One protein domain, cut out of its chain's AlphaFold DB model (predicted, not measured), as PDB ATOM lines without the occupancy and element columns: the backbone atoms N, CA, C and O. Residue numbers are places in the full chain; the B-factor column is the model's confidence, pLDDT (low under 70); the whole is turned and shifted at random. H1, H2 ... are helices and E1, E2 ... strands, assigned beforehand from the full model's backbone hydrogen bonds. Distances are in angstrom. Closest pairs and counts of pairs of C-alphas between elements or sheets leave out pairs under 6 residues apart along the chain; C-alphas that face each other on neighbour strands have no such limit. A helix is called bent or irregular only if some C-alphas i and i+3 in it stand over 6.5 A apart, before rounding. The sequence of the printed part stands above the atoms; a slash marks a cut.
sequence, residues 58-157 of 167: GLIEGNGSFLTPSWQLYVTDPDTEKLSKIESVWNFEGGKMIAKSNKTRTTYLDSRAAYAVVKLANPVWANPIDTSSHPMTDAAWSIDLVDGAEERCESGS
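AT A GLANCE: This is residues 58 to 157 of the 167 residues of an uncharacterized protein of Paraburkholderia sp. RP-4-7 (UniProt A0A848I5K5). One twisted sheet of six strands makes a wall, with the single helix H1 crossing one face near one end of the strands and the rest of that face open. At the other end the hairpin of E3 and E4 sticks out past the other strands, both bending on the way, and residues 127 to 140 make a long loop on the E6 side. The 100 printed residues run E1 E2 E3 E4 H1 E5 E6; the sheet's order is E4 E3 E2 E1 E5 E6, antiparallel throughout, the class mixed. The whole is compact, with a radius of gyration of the C-alphas of 14.7 A and spans of 43 by 32 by 23 A.

HOW THE PARTS SIT: E1, residues 58 to 64, forms a hairpin with E2, residues 70 to 77 (N 61 to O 74, 2.9 A). E3, residues 82 to 93, follows beside E2 (N 73 to O 86, 2.8 A), and E4, residues 96 to 108, beside E3 (N 91 to O 98, 2.7 A), giving a meander, each strand the antiparallel neighbour of the one before. E3 bends by 52 degrees at residue 90, E4 by 52 degrees at residue 103. H1, residues 111 to 126, is on the sheet at a height of 9.9 A, across the strands at 80 degrees to E1 on the local plane; the closest C-alphas of the two are Leu 59 and Ala 121, 7.9 A. It is irregular, only just: C-alphas 120 and 123 are 6.6 A apart; 10 of 12 O i to N i+4 pairs are within hydrogen-bond range. E5, residues 141 to 147, is beside E1 (N 60 to O 144, 2.8 A) and forms a hairpin with E6, residues 150 to 156 (N 145 to O 152, 2.8 A).

IN THESE COORDINATES: E1 begins at C-alpha 58 (45.058, -22.817, -47.690) and E6 ends at C-alpha 156 (31.108, -36.580, -52.403). E4 is 34.4 A long, E3 30.9 A, E2 22.7 A, H1 22.1 A, E6 20.9 A, E5 20.3 A and E1 19.9 A.

THE WHOLE: The C-alphas of Gly 95 and Arg 112, the two farthest apart, are 45.2 A apart. The printed part has no cut. The link from H1 to E5 is long, 14 residues; the others are tight. The mean pLDDT of the printed part is 71.9, with 34 residues under 70, among them 64 to 69 and 123 to 140.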
ATOM      1  N   GLY A  58      44.783 -21.982 -46.534       78.56
ATOM      2  CA  GLY A  58      45.058 -22.817 -47.690       78.56
ATOM      3  C   GLY A  58      43.906 -23.686 -48.145       78.56
ATOM      4  O   GLY A  58      42.769 -23.579 -47.685       78.56
ATOM      5  N   LEU A  59      44.254 -24.547 -49.089       80.56
ATOM      6  CA  LEU A  59      43.366 -25.505 -49.724       80.56
ATOM      7  C   LEU A  59      43.948 -26.900 -49.522       80.56
ATOM      8  O   LEU A  59      45.136 -27.115 -49.762       80.56
ATOM      9  N   ILE A  60      43.107 -27.840 -49.119       81.06
ATOM     10  CA  ILE A  60      43.437 -29.256 -49.045       81.06
ATOM     11  C   ILE A  60      42.453 -29.976 -49.955       81.06
ATOM     12  O   ILE A  60      41.250 -29.952 -49.723       81.06
ATOM     13  N   GLU A  61      42.952 -30.586 -51.020       80.00
ATOM     14  CA  GLU A  61      42.150 -31.429 -51.897       80.00
ATOM     15  C   GLU A  61      42.509 -32.884 -51.638       80.00
ATOM     16  O   GLU A  61      43.664 -33.280 -51.790       80.00
ATOM     17  N   GLY A  62      41.515 -33.686 -51.285       77.19
ATOM     18  CA  GLY A  62      41.634 -35.123 -51.180       77.19
ATOM     19  C   GLY A  62      40.947 -35.825 -52.334       77.19
ATOM     20  O   GLY A  62      39.817 -35.521 -52.699       77.19
ATOM     21  N   ASN A  63      41.629 -36.810 -52.895       75.12
ATOM     22  CA  ASN A  63      41.080 -37.717 -53.883       75.12
ATOM     23  C   ASN A  63      41.356 -39.152 -53.438       75.12
ATOM     24  O   ASN A  63      42.503 -39.558 -53.226       75.12
ATOM     25  N   GLY A  64      40.287 -39.925 -53.333       65.94
ATOM     26  CA  GLY A  64      40.315 -41.354 -53.091       65.94
ATOM     27  C   GLY A  64      39.485 -42.111 -54.116       65.94
ATOM     28  O   GLY A  64      38.877 -41.551 -55.025       65.94
ATOM     29  N   SER A  65      39.445 -43.424 -53.963       53.41
ATOM     30  CA  SER A  65      38.468 -44.259 -54.645       53.41
ATOM     31  C   SER A  65      37.755 -45.111 -53.611       53.41
ATOM     32  O   SER A  65      38.362 -45.589 -52.647       53.41
ATOM     33  N   PHE A  66      36.464 -45.350 -53.846       49.28
ATOM     34  CA  PHE A  66      35.757 -46.444 -53.193       49.28
ATOM     35  C   PHE A  66      36.613 -47.711 -53.339       49.28
ATOM     36  O   PHE A  66      37.080 -48.014 -54.440       49.28
ATOM     37  N   LEU A  67      36.840 -48.418 -52.230       50.19
ATOM     38  CA  LEU A  67      37.586 -49.684 -52.155       50.19
ATOM     39  C   LEU A  67      39.111 -49.611 -52.363       50.19
ATOM     40  O   LEU A  67      39.761 -50.654 -52.292       50.19
ATOM     41  N   THR A  68      39.721 -48.436 -52.567       54.66
ATOM     42  CA  THR A  68      41.190 -48.346 -52.565       54.66
ATOM     43  C   THR A  68      41.704 -48.037 -51.165       54.66
ATOM     44  O   THR A  68      41.257 -47.066 -50.555       54.66
ATOM     45  N   PRO A  69      42.698 -48.784 -50.655       63.16
ATOM     46  CA  PRO A  69      43.285 -48.500 -49.354       63.16
ATOM     47  C   PRO A  69      44.114 -47.212 -49.366       63.16
ATOM     48  O   PRO A  69      44.647 -46.852 -48.328       63.16
ATOM     49  N   SER A  70      44.264 -46.522 -50.501       72.56
ATOM     50  CA  SER A  70      45.072 -45.314 -50.628       72.56
ATOM     51  C   SER A  70      44.243 -44.057 -50.875       72.56
ATOM     52  O   SER A  70      43.185 -44.088 -51.502       72.56
ATOM     53  N   TRP A  71      44.764 -42.938 -50.381       74.62
ATOM     54  CA  TRP A  71      44.197 -41.607 -50.549       74.62
ATOM     55  C   TRP A  71      45.308 -40.631 -50.927       74.62
ATOM     56  O   TRP A  71      46.397 -40.662 -50.342       74.62
ATOM     57  N   GLN A  72      45.058 -39.789 -51.926       79.56
ATOM     58  CA  GLN A  72      45.992 -38.759 -52.375       79.56
ATOM     59  C   GLN A  72      45.487 -37.394 -51.949       79.56
ATOM     60  O   GLN A  72      44.306 -37.098 -52.087       79.56
ATOM     61  N   LEU A  73      46.394 -36.566 -51.454       81.06
ATOM     62  CA  LEU A  73      46.071 -35.253 -50.925       81.06
ATOM     63  C   LEU A  73      46.984 -34.220 -51.540       81.06
ATOM     64  O   LEU A  73      48.180 -34.465 -51.715       81.06
ATOM     65  N   TYR A  74      46.429 -33.053 -51.792       83.88
ATOM     66  CA  TYR A  74      47.136 -31.887 -52.272       83.88
ATOM     67  C   TYR A  74      46.898 -30.760 -51.284       83.88
ATOM     68  O   TYR A  74      45.797 -30.237 -51.173       83.88
ATOM     69  N   VAL A  75      47.945 -30.405 -50.549       85.50
ATOM     70  CA  VAL A  75      47.930 -29.320 -49.573       85.50
ATOM     71  C   VAL A  75      48.606 -28.118 -50.203       85.50
ATOM     72  O   VAL A  75      49.813 -28.148 -50.453       85.50
ATOM     73  N   THR A  76      47.836 -27.070 -50.462       86.94
ATOM     74  CA  THR A  76      48.352 -25.801 -50.965       86.94
ATOM     75  C   THR A  76      48.414 -24.788 -49.835       86.94
ATOM     76  O   THR A  76      47.387 -24.409 -49.274       86.94
ATOM     77  N   ASP A  77      49.632 -24.358 -49.530       88.06
ATOM     78  CA  ASP A  77      49.965 -23.287 -48.602       88.06
ATOM     79  C   ASP A  77      50.427 -22.065 -49.416       88.06
ATOM     80  O   ASP A  77      51.605 -21.958 -49.766       88.06
ATOM     81  N   PRO A  78      49.506 -21.166 -49.784       82.75
ATOM     82  CA  PRO A  78      49.846 -19.935 -50.488       82.75
ATOM     83  C   PRO A  78      50.705 -18.975 -49.654       82.75
ATOM     84  O   PRO A  78      51.456 -18.203 -50.241       82.75
ATOM     85  N   ASP A  79      50.640 -19.024 -48.319       83.81
ATOM     86  CA  ASP A  79      51.408 -18.124 -47.450       83.81
ATOM     87  C   ASP A  79      52.897 -18.464 -47.448       83.81
ATOM     88  O   ASP A  79      53.742 -17.572 -47.373       83.81
ATOM     89  N   THR A  80      53.222 -19.756 -47.542       87.50
ATOM     90  CA  THR A  80      54.610 -20.224 -47.667       87.50
ATOM     91  C   THR A  80      54.981 -20.675 -49.080       87.50
ATOM     92  O   THR A  80      56.058 -21.238 -49.270       87.50
ATOM     93  N   GLU A  81      54.104 -20.415 -50.055       88.38
ATOM     94  CA  GLU A  81      54.247 -20.779 -51.470       88.38
ATOM     95  C   GLU A  81      54.573 -22.270 -51.672       88.38
ATOM     96  O   GLU A  81      55.426 -22.648 -52.474       88.38
ATOM     97  N   LYS A  82      53.904 -23.157 -50.932       89.81
ATOM     98  CA  LYS A  82      54.125 -24.607 -51.003       89.81
ATOM     99  C   LYS A  82      52.912 -25.336 -51.546       89.81
ATOM    100  O   LYS A  82      51.782 -25.101 -51.138       89.81
ATOM    101  N   LEU A  83      53.178 -26.324 -52.389       88.12
ATOM    102  CA  LEU A  83      52.233 -27.363 -52.769       88.12
ATOM    103  C   LEU A  83      52.797 -28.716 -52.338       88.12
ATOM    104  O   LEU A  83      53.864 -29.129 -52.794       88.12
ATOM    105  N   SER A  84      52.086 -29.418 -51.464       86.69
ATOM    106  CA  SER A  84      52.488 -30.731 -50.964       86.69
ATOM    107  C   SER A  84      51.525 -31.804 -51.439       86.69
ATOM    108  O   SER A  84      50.351 -31.785 -51.087       86.69
ATOM    109  N   LYS A  85      52.038 -32.767 -52.208       86.88
ATOM    110  CA  LYS A  85      51.330 -34.006 -52.518       86.88
ATOM    111  C   LYS A  85      51.618 -35.028 -51.423       86.88
ATOM    112  O   LYS A  85      52.785 -35.337 -51.172       86.88
ATOM    113  N   ILE A  86      50.577 -35.565 -50.804       83.00
ATOM    114  CA  ILE A  86      50.676 -36.540 -49.721       83.00
ATOM    115  C   ILE A  86      49.912 -37.788 -50.138       83.00
ATOM    116  O   ILE A  86      48.714 -37.753 -50.397       83.00
ATOM    117  N   GLU A  87      50.629 -38.897 -50.245       82.50
ATOM    118  CA  GLU A  87      50.059 -40.207 -50.529       82.50
ATOM    119  C   GLU A  87      49.935 -40.950 -49.211       82.50
ATOM    120  O   GLU A  87      50.905 -41.105 -48.462       82.50
ATOM    121  N   SER A  88      48.727 -41.404 -48.925       76.44
ATOM    122  CA  SER A  88      48.397 -42.041 -47.666       76.44
ATOM    123  C   SER A  88      47.701 -43.367 -47.867       76.44
ATOM    124  O   SER A  88      47.112 -43.616 -48.917       76.44
ATOM    125  N   VAL A  89      47.811 -44.228 -46.860       75.69
ATOM    126  CA  VAL A  89      47.190 -45.549 -46.837       75.69
ATOM    127  C   VAL A  89      46.354 -45.683 -45.572       75.69
ATOM    128  O   VAL A  89      46.824 -45.369 -44.479       75.69
ATOM    129  N   TRP A  90      45.122 -46.144 -45.724       71.19
ATOM    130  CA  TRP A  90      44.207 -46.496 -44.654       71.19
ATOM    131  C   TRP A  90      44.638 -47.810 -43.996       71.19
ATOM    132  O   TRP A  90      44.689 -48.856 -44.635       71.19
ATOM    133  N   ASN A  91      44.914 -47.751 -42.701       69.25
ATOM    134  CA  ASN A  91      45.290 -48.873 -41.851       69.25
ATOM    135  C   ASN A  91      44.228 -49.084 -40.773       69.25
ATOM    136  O   ASN A  91      43.693 -48.121 -40.232       69.25
ATOM    137  N   PHE A  92      43.931 -50.330 -40.422       70.38
ATOM    138  CA  PHE A  92      43.050 -50.621 -39.295       70.38
ATOM    139  C   PHE A  92      43.882 -50.791 -38.023       70.38
ATOM    140  O   PHE A  92      44.613 -51.765 -37.876       70.38
ATOM    141  N   GLU A  93      43.784 -49.838 -37.099       70.31
ATOM    142  CA  GLU A  93      44.568 -49.819 -35.862       70.31
ATOM    143  C   GLU A  93      43.651 -49.512 -34.680       70.31
ATOM    144  O   GLU A  93      42.895 -48.542 -34.700       70.31
ATOM    145  N   GLY A  94      43.675 -50.359 -33.646       76.50
ATOM    146  CA  GLY A  94      42.872 -50.145 -32.435       76.50
ATOM    147  C   GLY A  94      41.358 -50.061 -32.687       76.50
ATOM    148  O   GLY A  94      40.681 -49.229 -32.084       76.50
ATOM    149  N   GLY A  95      40.827 -50.875 -33.609       69.94
ATOM    150  CA  GLY A  95      39.394 -50.900 -33.934       69.94
ATOM    151  C   GLY A  95      38.927 -49.760 -34.847       69.94
ATOM    152  O   GLY A  95      37.733 -49.478 -34.929       69.94
ATOM    153  N   LYS A  96      39.859 -49.042 -35.478       62.06
ATOM    154  CA  LYS A  96      39.623 -47.743 -36.113       62.06
ATOM    155  C   LYS A  96      40.427 -47.634 -37.421       62.06
ATOM    156  O   LYS A  96      41.613 -47.929 -37.438       62.06
ATOM    157  N   MET A  97      39.800 -47.175 -38.511       61.06
ATOM    158  CA  MET A  97      40.482 -46.908 -39.796       61.06
ATOM    159  C   MET A  97      41.298 -45.605 -39.752       61.06
ATOM    160  O   MET A  97      40.729 -44.517 -39.705       61.06
ATOM    161  N   ILE A  98      42.622 -45.685 -39.735       66.56
ATOM    162  CA  ILE A  98      43.563 -44.567 -39.632       66.56
ATOM    163  C   ILE A  98      44.327 -44.432 -40.941       66.56
ATOM    164  O   ILE A  98      45.000 -45.376 -41.338       66.56
ATOM    165  N   ALA A  99      44.287 -43.283 -41.608       68.88
ATOM    166  CA  ALA A  99      45.205 -43.058 -42.713       68.88
ATOM    167  C   ALA A  99      46.624 -42.727 -42.189       68.88
ATOM    168  O   ALA A  99      46.867 -42.105 -41.150       68.88
ATOM    169  N   LYS A 100      47.639 -43.212 -42.883       71.50
ATOM    170  CA  LYS A 100      49.033 -42.892 -42.583       71.50
ATOM    171  C   LYS A 100      49.674 -42.381 -43.847       71.50
ATOM    172  O   LYS A 100      49.531 -43.008 -44.894       71.50
ATOM    173  N   SER A 101      50.357 -41.242 -43.750       72.94
ATOM    174  CA  SER A 101      51.187 -40.769 -44.853       72.94
ATOM    175  C   SER A 101      52.280 -41.802 -45.105       72.94
ATOM    176  O   SER A 101      53.013 -42.168 -44.187       72.94
ATOM    177  N   ASN A 102      52.348 -42.288 -46.337       74.88
ATOM    178  CA  ASN A 102      53.420 -43.147 -46.820       74.88
ATOM    179  C   ASN A 102      54.493 -42.298 -47.518       74.88
ATOM    180  O   ASN A 102      55.687 -42.566 -47.417       74.88
ATOM    181  N   LYS A 103      54.070 -41.237 -48.216       80.44
ATOM    182  CA  LYS A 103      54.966 -40.388 -48.996       80.44
ATOM    183  C   LYS A 103      54.467 -38.953 -49.037       80.44
ATOM    184  O   LYS A 103      53.321 -38.702 -49.394       80.44
ATOM    185  N   THR A 104      55.369 -38.015 -48.774       83.75
ATOM    186  CA  THR A 104      55.134 -36.579 -48.952       83.75
ATOM    187  C   THR A 104      56.113 -36.036 -49.984       83.75
ATOM    188  O   THR A 104      57.316 -36.279 -49.897       83.75
ATOM    189  N   ARG A 105      55.611 -35.282 -50.963       86.81
ATOM    190  CA  ARG A 105      56.422 -34.516 -51.911       86.81
ATOM    191  C   ARG A 105      55.973 -33.065 -51.894       86.81
ATOM    192  O   ARG A 105      54.853 -32.768 -52.296       86.81
ATOM    193  N   THR A 106      56.871 -32.173 -51.501       89.44
ATOM    194  CA  THR A 106      56.631 -30.728 -51.510       89.44
ATOM    195  C   THR A 106      57.322 -30.090 -52.705       89.44
ATOM    196  O   THR A 106      58.468 -30.407 -53.016       89.44
ATOM    197  N   THR A 107      56.604 -29.203 -53.381       89.62
ATOM    198  CA  THR A 107      57.107 -28.348 -54.455       89.62
ATOM    199  C   THR A 107      56.837 -26.902 -54.066       89.62
ATOM    200  O   THR A 107      55.802 -26.610 -53.467       89.62
ATOM    201  N   TYR A 108      57.768 -26.011 -54.387       90.81
ATOM    202  CA  TYR A 108      57.573 -24.580 -54.198       90.81
ATOM    203  C   TYR A 108      56.862 -24.005 -55.419       90.81
ATOM    204  O   TYR A 108      57.226 -24.303 -56.558       90.81
ATOM    205  N   LEU A 109      55.816 -23.236 -55.160       82.94
ATOM    206  CA  LEU A 109      55.110 -22.444 -56.148       82.94
ATOM    207  C   LEU A 109      55.889 -21.147 -56.351       82.94
ATOM    208  O   LEU A 109      56.464 -20.618 -55.407       82.94
ATOM    209  N   ASP A 110      55.901 -20.619 -57.571       85.56
ATOM    210  CA  ASP A 110      56.254 -19.212 -57.729       85.56
ATOM    211  C   ASP A 110      55.103 -18.327 -57.212       85.56
ATOM    212  O   ASP A 110      53.942 -18.752 -57.142       85.56
ATOM    213  N   SER A 111      55.407 -17.075 -56.867       80.38
ATOM    214  CA  SER A 111      54.416 -16.149 -56.306       80.38
ATOM    215  C   SER A 111      53.212 -15.919 -57.228       80.38
ATOM    216  O   SER A 111      52.112 -15.622 -56.761       80.38
ATOM    217  N   ARG A 112      53.379 -16.078 -58.550       80.00
ATOM    218  CA  ARG A 112      52.290 -15.932 -59.526       80.00
ATOM    219  C   ARG A 112      51.345 -17.132 -59.480       80.00
ATOM    220  O   ARG A 112      50.131 -16.944 -59.556       80.00
ATOM    221  N   ALA A 113      51.879 -18.340 -59.345       78.69
ATOM    222  CA  ALA A 113      51.122 -19.572 -59.191       78.69
ATOM    223  C   ALA A 113      50.383 -19.589 -57.849       78.69
ATOM    224  O   ALA A 113      49.184 -19.864 -57.829       78.69
ATOM    225  N   ALA A 114      51.045 -19.198 -56.754       79.31
ATOM    226  CA  ALA A 114      50.402 -19.051 -55.447       79.31
ATOM    227  C   ALA A 114      49.229 -18.053 -55.508       79.31
ATOM    228  O   ALA A 114      48.109 -18.370 -55.104       79.31
ATOM    229  N   TYR A 115      49.440 -16.885 -56.126       79.12
ATOM    230  CA  TYR A 115      48.385 -15.890 -56.323       79.12
ATOM    231  C   TYR A 115      47.224 -16.405 -57.189       79.12
ATOM    232  O   TYR A 115      46.056 -16.138 -56.895       79.12
ATOM    233  N   ALA A 116      47.514 -17.160 -58.254       78.75
ATOM    234  CA  ALA A 116      46.488 -17.745 -59.111       78.75
ATOM    235  C   ALA A 116      45.600 -18.742 -58.349       78.75
ATOM    236  O   ALA A 116      44.379 -18.707 -58.513       78.75
ATOM    237  N   VAL A 117      46.190 -19.567 -57.475       75.38
ATOM    238  CA  VAL A 117      45.446 -20.484 -56.598       75.38
ATOM    239  C   VAL A 117      44.492 -19.704 -55.696       75.38
ATOM    240  O   VAL A 117      43.299 -19.999 -55.667       75.38
ATOM    241  N   VAL A 118      44.984 -18.665 -55.012       76.31
ATOM    242  CA  VAL A 118      44.158 -17.820 -54.131       76.31
ATOM    243  C   VAL A 118      43.020 -17.162 -54.907       76.31
ATOM    244  O   VAL A 118      41.874 -17.164 -54.461       76.31
ATOM    245  N   LYS A 119      43.293 -16.646 -56.109       76.56
ATOM    246  CA  LYS A 119      42.275 -16.021 -56.961       76.56
ATOM    247  C   LYS A 119      41.167 -16.993 -57.375       76.56
ATOM    248  O   LYS A 119      40.014 -16.580 -57.464       76.56
ATOM    249  N   LEU A 120      41.507 -18.251 -57.638       73.38
ATOM    250  CA  LEU A 120      40.554 -19.305 -57.992       73.38
ATOM    251  C   LEU A 120      39.776 -19.827 -56.772       73.38
ATOM    252  O   LEU A 120      38.596 -20.144 -56.900       73.38
ATOM    253  N   ALA A 121      40.398 -19.860 -55.592       69.69
ATOM    254  CA  ALA A 121      39.749 -20.255 -54.341       69.69
ATOM    255  C   ALA A 121      38.818 -19.161 -53.774       69.69
ATOM    256  O   ALA A 121      37.776 -19.466 -53.197       69.69
ATOM    257  N   ASN A 122      39.139 -17.881 -53.999       72.94
ATOM    258  CA  ASN A 122      38.388 -16.714 -53.518       72.94
ATOM    259  C   ASN A 122      36.867 -16.751 -53.790       72.94
ATOM    260  O   ASN A 122      36.092 -16.505 -52.865       72.94
ATOM    261  N   PRO A 123      36.389 -17.058 -55.011       67.94
ATOM    262  CA  PRO A 123      34.958 -17.203 -55.282       67.94
ATOM    263  C   PRO A 123      34.274 -18.274 -54.424       67.94
ATOM    264  O   PRO A 123      33.141 -18.072 -53.984       67.94
ATOM    265  N   VAL A 124      34.974 -19.378 -54.152       61.78
ATOM    266  CA  VAL A 124      34.492 -20.480 -53.306       61.78
ATOM    267  C   VAL A 124      34.455 -20.049 -51.834       61.78
ATOM    268  O   VAL A 124      33.486 -20.348 -51.133       61.78
ATOM    269  N   TRP A 125      35.446 -19.272 -51.375       64.31
ATOM    270  CA  TRP A 125      35.436 -18.649 -50.043       64.31
ATOM    271  C   TRP A 125      34.285 -17.640 -49.874       64.31
ATOM    272  O   TRP A 125      33.611 -17.637 -48.842       64.31
ATOM    273  N   ALA A 126      34.014 -16.809 -50.887       62.62
ATOM    274  CA  ALA A 126      33.028 -15.728 -50.804       62.62
ATOM    275  C   ALA A 126      31.564 -16.206 -50.895       62.62
ATOM    276  O   ALA A 126      30.675 -15.620 -50.255       62.62
ATOM    277  N   ASN A 127      31.300 -17.260 -51.678       59.84
ATOM    278  CA  ASN A 127      29.950 -17.749 -51.971       59.84
ATOM    279  C   ASN A 127      29.792 -19.245 -51.673       59.84
ATOM    280  O   ASN A 127      29.872 -20.081 -52.573       59.84
ATOM    281  N   PRO A 128      29.490 -19.589 -50.410       51.47
ATOM    282  CA  PRO A 128      29.134 -20.942 -50.022       51.47
ATOM    283  C   PRO A 128      27.938 -21.495 -50.806       51.47
ATOM    284  O   PRO A 128      26.810 -21.092 -50.545       51.47
ATOM    285  N   ILE A 129      28.148 -22.476 -51.684       52.00
ATOM    286  CA  ILE A 129      27.072 -23.391 -52.090       52.00
ATOM    287  C   ILE A 129      27.117 -24.565 -51.110       52.00
ATOM    288  O   ILE A 129      28.115 -25.277 -51.049       52.00
ATOM    289  N   ASP A 130      26.099 -24.697 -50.262       47.62
ATOM    290  CA  ASP A 130      25.990 -25.808 -49.311       47.62
ATOM    291  C   ASP A 130      25.663 -27.083 -50.097       47.62
ATOM    292  O   ASP A 130      24.521 -27.313 -50.498       47.62
ATOM    293  N   THR A 131      26.686 -27.866 -50.431       46.53
ATOM    294  CA  THR A 131      26.506 -29.142 -51.114       46.53
ATOM    295  C   THR A 131      26.309 -30.226 -50.058       46.53
ATOM    296  O   THR A 131      27.163 -30.538 -49.229       46.53
ATOM    297  N   SER A 132      25.097 -30.768 -50.034       46.00
ATOM    298  CA  SER A 132      24.626 -31.719 -49.034       46.00
ATOM    299  C   SER A 132      25.448 -33.020 -48.990       46.00
ATOM    300  O   SER A 132      25.348 -33.871 -49.871       46.00
ATOM    301  N   SER A 133      26.225 -33.158 -47.913       45.69
ATOM    302  CA  SER A 133      26.288 -34.277 -46.951       45.69
ATOM    303  C   SER A 133      26.104 -35.709 -47.472       45.69
ATOM    304  O   SER A 133      25.127 -36.372 -47.117       45.69
ATOM    305  N   HIS A 134      27.079 -36.238 -48.208       43.44
ATOM    306  CA  HIS A 134      27.312 -37.683 -48.125       43.44
ATOM    307  C   HIS A 134      28.139 -37.970 -46.862       43.44
ATOM    308  O   HIS A 134      28.977 -37.140 -46.488       43.44
ATOM    309  N   PRO A 135      27.906 -39.095 -46.161       48.06
ATOM    310  CA  PRO A 135      28.834 -39.540 -45.137       48.06
ATOM    311  C   PRO A 135      30.222 -39.667 -45.774       48.06
ATOM    312  O   PRO A 135      30.391 -40.328 -46.793       48.06
ATOM    313  N   MET A 136      31.220 -39.009 -45.186       51.19
ATOM    314  CA  MET A 136      32.569 -38.893 -45.757       51.19
ATOM    315  C   MET A 136      33.276 -40.253 -45.913       51.19
ATOM    316  O   MET A 136      34.226 -40.368 -46.677       51.19
ATOM    317  N   THR A 137      32.786 -41.302 -45.239       49.47
ATOM    318  CA  THR A 137      33.218 -42.699 -45.429       49.47
ATOM    319  C   THR A 137      32.948 -43.232 -46.834       49.47
ATOM    320  O   THR A 137      33.632 -44.153 -47.266       49.47
ATOM    321  N   ASP A 138      31.992 -42.626 -47.535       53.66
ATOM    322  CA  ASP A 138      31.613 -42.952 -48.906       53.66
ATOM    323  C   ASP A 138      32.152 -41.905 -49.898       53.66
ATOM    324  O   ASP A 138      31.880 -41.966 -51.093       53.66
ATOM    325  N   ALA A 139      32.911 -40.906 -49.444       59.53
ATOM    326  CA  ALA A 139      33.446 -39.897 -50.343       59.53
ATOM    327  C   ALA A 139      34.578 -40.476 -51.211       59.53
ATOM    328  O   ALA A 139      35.454 -41.188 -50.734       59.53
ATOM    329  N   ALA A 140      34.572 -40.138 -52.499       69.00
ATOM    330  CA  ALA A 140      35.685 -40.364 -53.421       69.00
ATOM    331  C   ALA A 140      36.576 -39.117 -53.548       69.00
ATOM    332  O   ALA A 140      37.684 -39.185 -54.065       69.00
ATOM    333  N   TRP A 141      36.108 -37.964 -53.082       74.12
ATOM    334  CA  TRP A 141      36.882 -36.731 -53.061       74.12
ATOM    335  C   TRP A 141      36.460 -35.860 -51.880       74.12
ATOM    336  O   TRP A 141      35.313 -35.928 -51.426       74.12
ATOM    337  N   SER A 142      37.390 -35.042 -51.408       72.69
ATOM    338  CA  SER A 142      37.206 -34.018 -50.387       72.69
ATOM    339  C   SER A 142      37.904 -32.732 -50.808       72.69
ATOM    340  O   SER A 142      38.900 -32.746 -51.530       72.69
ATOM    341  N   ILE A 143      37.359 -31.607 -50.378       76.12
ATOM    342  CA  ILE A 143      37.936 -30.286 -50.567       76.12
ATOM    343  C   ILE A 143      37.728 -29.534 -49.266       76.12
ATOM    344  O   ILE A 143      36.596 -29.189 -48.924       76.12
ATOM    345  N   ASP A 144      38.825 -29.251 -48.583       77.00
ATOM    346  CA  ASP A 144      38.837 -28.521 -47.333       77.00
ATOM    347  C   ASP A 144      39.510 -27.165 -47.559       77.00
ATOM    348  O   ASP A 144      40.644 -27.052 -48.031       77.00
ATOM    349  N   LEU A 145      38.793 -26.109 -47.207       76.75
ATOM    350  CA  LEU A 145      39.269 -24.736 -47.210       76.75
ATOM    351  C   LEU A 145      39.537 -24.317 -45.768       76.75
ATOM    352  O   LEU A 145      38.686 -24.516 -44.898       76.75
ATOM    353  N   VAL A 146      40.709 -23.732 -45.528       76.56
ATOM    354  CA  VAL A 146      41.198 -23.370 -44.190       76.56
ATOM    355  C   VAL A 146      41.551 -21.889 -44.165       76.56
ATOM    356  O   VAL A 146      42.307 -21.432 -45.022       76.56
ATOM    357  N   ASP A 147      41.023 -21.158 -43.183       75.94
ATOM    358  CA  ASP A 147      41.406 -19.776 -42.873       75.94
ATOM    359  C   ASP A 147      41.466 -19.573 -41.352       75.94
ATOM    360  O   ASP A 147      40.473 -19.276 -40.680       75.94
ATOM    361  N   GLY A 148      42.645 -19.804 -40.778       74.69
ATOM    362  CA  GLY A 148      42.869 -19.758 -39.339       74.69
ATOM    363  C   GLY A 148      42.039 -20.810 -38.599       74.69
ATOM    364  O   GLY A 148      42.301 -22.004 -38.704       74.69
ATOM    365  N   ALA A 149      41.068 -20.351 -37.806       69.50
ATOM    366  CA  ALA A 149      40.164 -21.215 -37.042       69.50
ATOM    367  C   ALA A 149      38.874 -21.574 -37.799       69.50
ATOM    368  O   ALA A 149      38.082 -22.379 -37.307       69.50
ATOM    369  N   GLU A 150      38.640 -20.955 -38.956       72.31
ATOM    370  CA  GLU A 150      37.472 -21.213 -39.788       72.31
ATOM    371  C   GLU A 150      37.820 -22.268 -40.840       72.31
ATOM    372  O   GLU A 150      38.864 -22.215 -41.497       72.31
ATOM    373  N   GLU A 151      36.930 -23.240 -41.008       71.38
ATOM    374  CA  GLU A 151      37.119 -24.354 -41.930       71.38
ATOM    375  C   GLU A 151      35.821 -24.633 -42.675       71.38
ATOM    376  O   GLU A 151      34.729 -24.557 -42.105       71.38
ATOM    377  N   ARG A 152      35.938 -24.992 -43.953       71.81
ATOM    378  CA  ARG A 152      34.800 -25.408 -44.768       71.81
ATOM    379  C   ARG A 152      35.179 -26.595 -45.619       71.81
ATOM    380  O   ARG A 152      36.172 -26.532 -46.331       71.81
ATOM    381  N   CYS A 153      34.344 -27.624 -45.587       71.00
ATOM    382  CA  CYS A 153      34.648 -28.878 -46.252       71.00
ATOM    383  C   CYS A 153      33.511 -29.333 -47.141       71.00
ATOM    384  O   CYS A 153      32.333 -29.219 -46.792       71.00
ATOM    385  N   GLU A 154      33.894 -29.850 -48.293       70.38
ATOM    386  CA  GLU A 154      33.021 -30.437 -49.286       70.38
ATOM    387  C   GLU A 154      33.515 -31.848 -49.589       70.38
ATOM    388  O   GLU A 154      34.715 -32.086 -49.657       70.38
ATOM    389  N   SER A 155      32.603 -32.805 -49.741       70.00
ATOM    390  CA  SER A 155      32.969 -34.168 -50.122       70.00
ATOM    391  C   SER A 155      31.823 -34.852 -50.854       70.00
ATOM    392  O   SER A 155      30.657 -34.480 -50.692       70.00
ATOM    393  N   GLY A 156      32.138 -35.861 -51.663       63.78
ATOM    394  CA  GLY A 156      31.108 -36.580 -52.403       63.78
ATOM    395  C   GLY A 156      31.578 -37.870 -53.058       63.78
ATOM    396  O   GLY A 156      32.768 -38.116 -53.239       63.78
ATOM    397  N   SER A 157      30.606 -38.697 -53.439       61.22
ATOM    398  CA  SER A 157      30.769 -39.954 -54.172       61.22
ATOM    399  C   SER A 157      30.343 -39.751 -55.636       61.22
ATOM    400  O   SER A 157      29.192 -39.981 -56.000       61.22
TER     401      SER A 157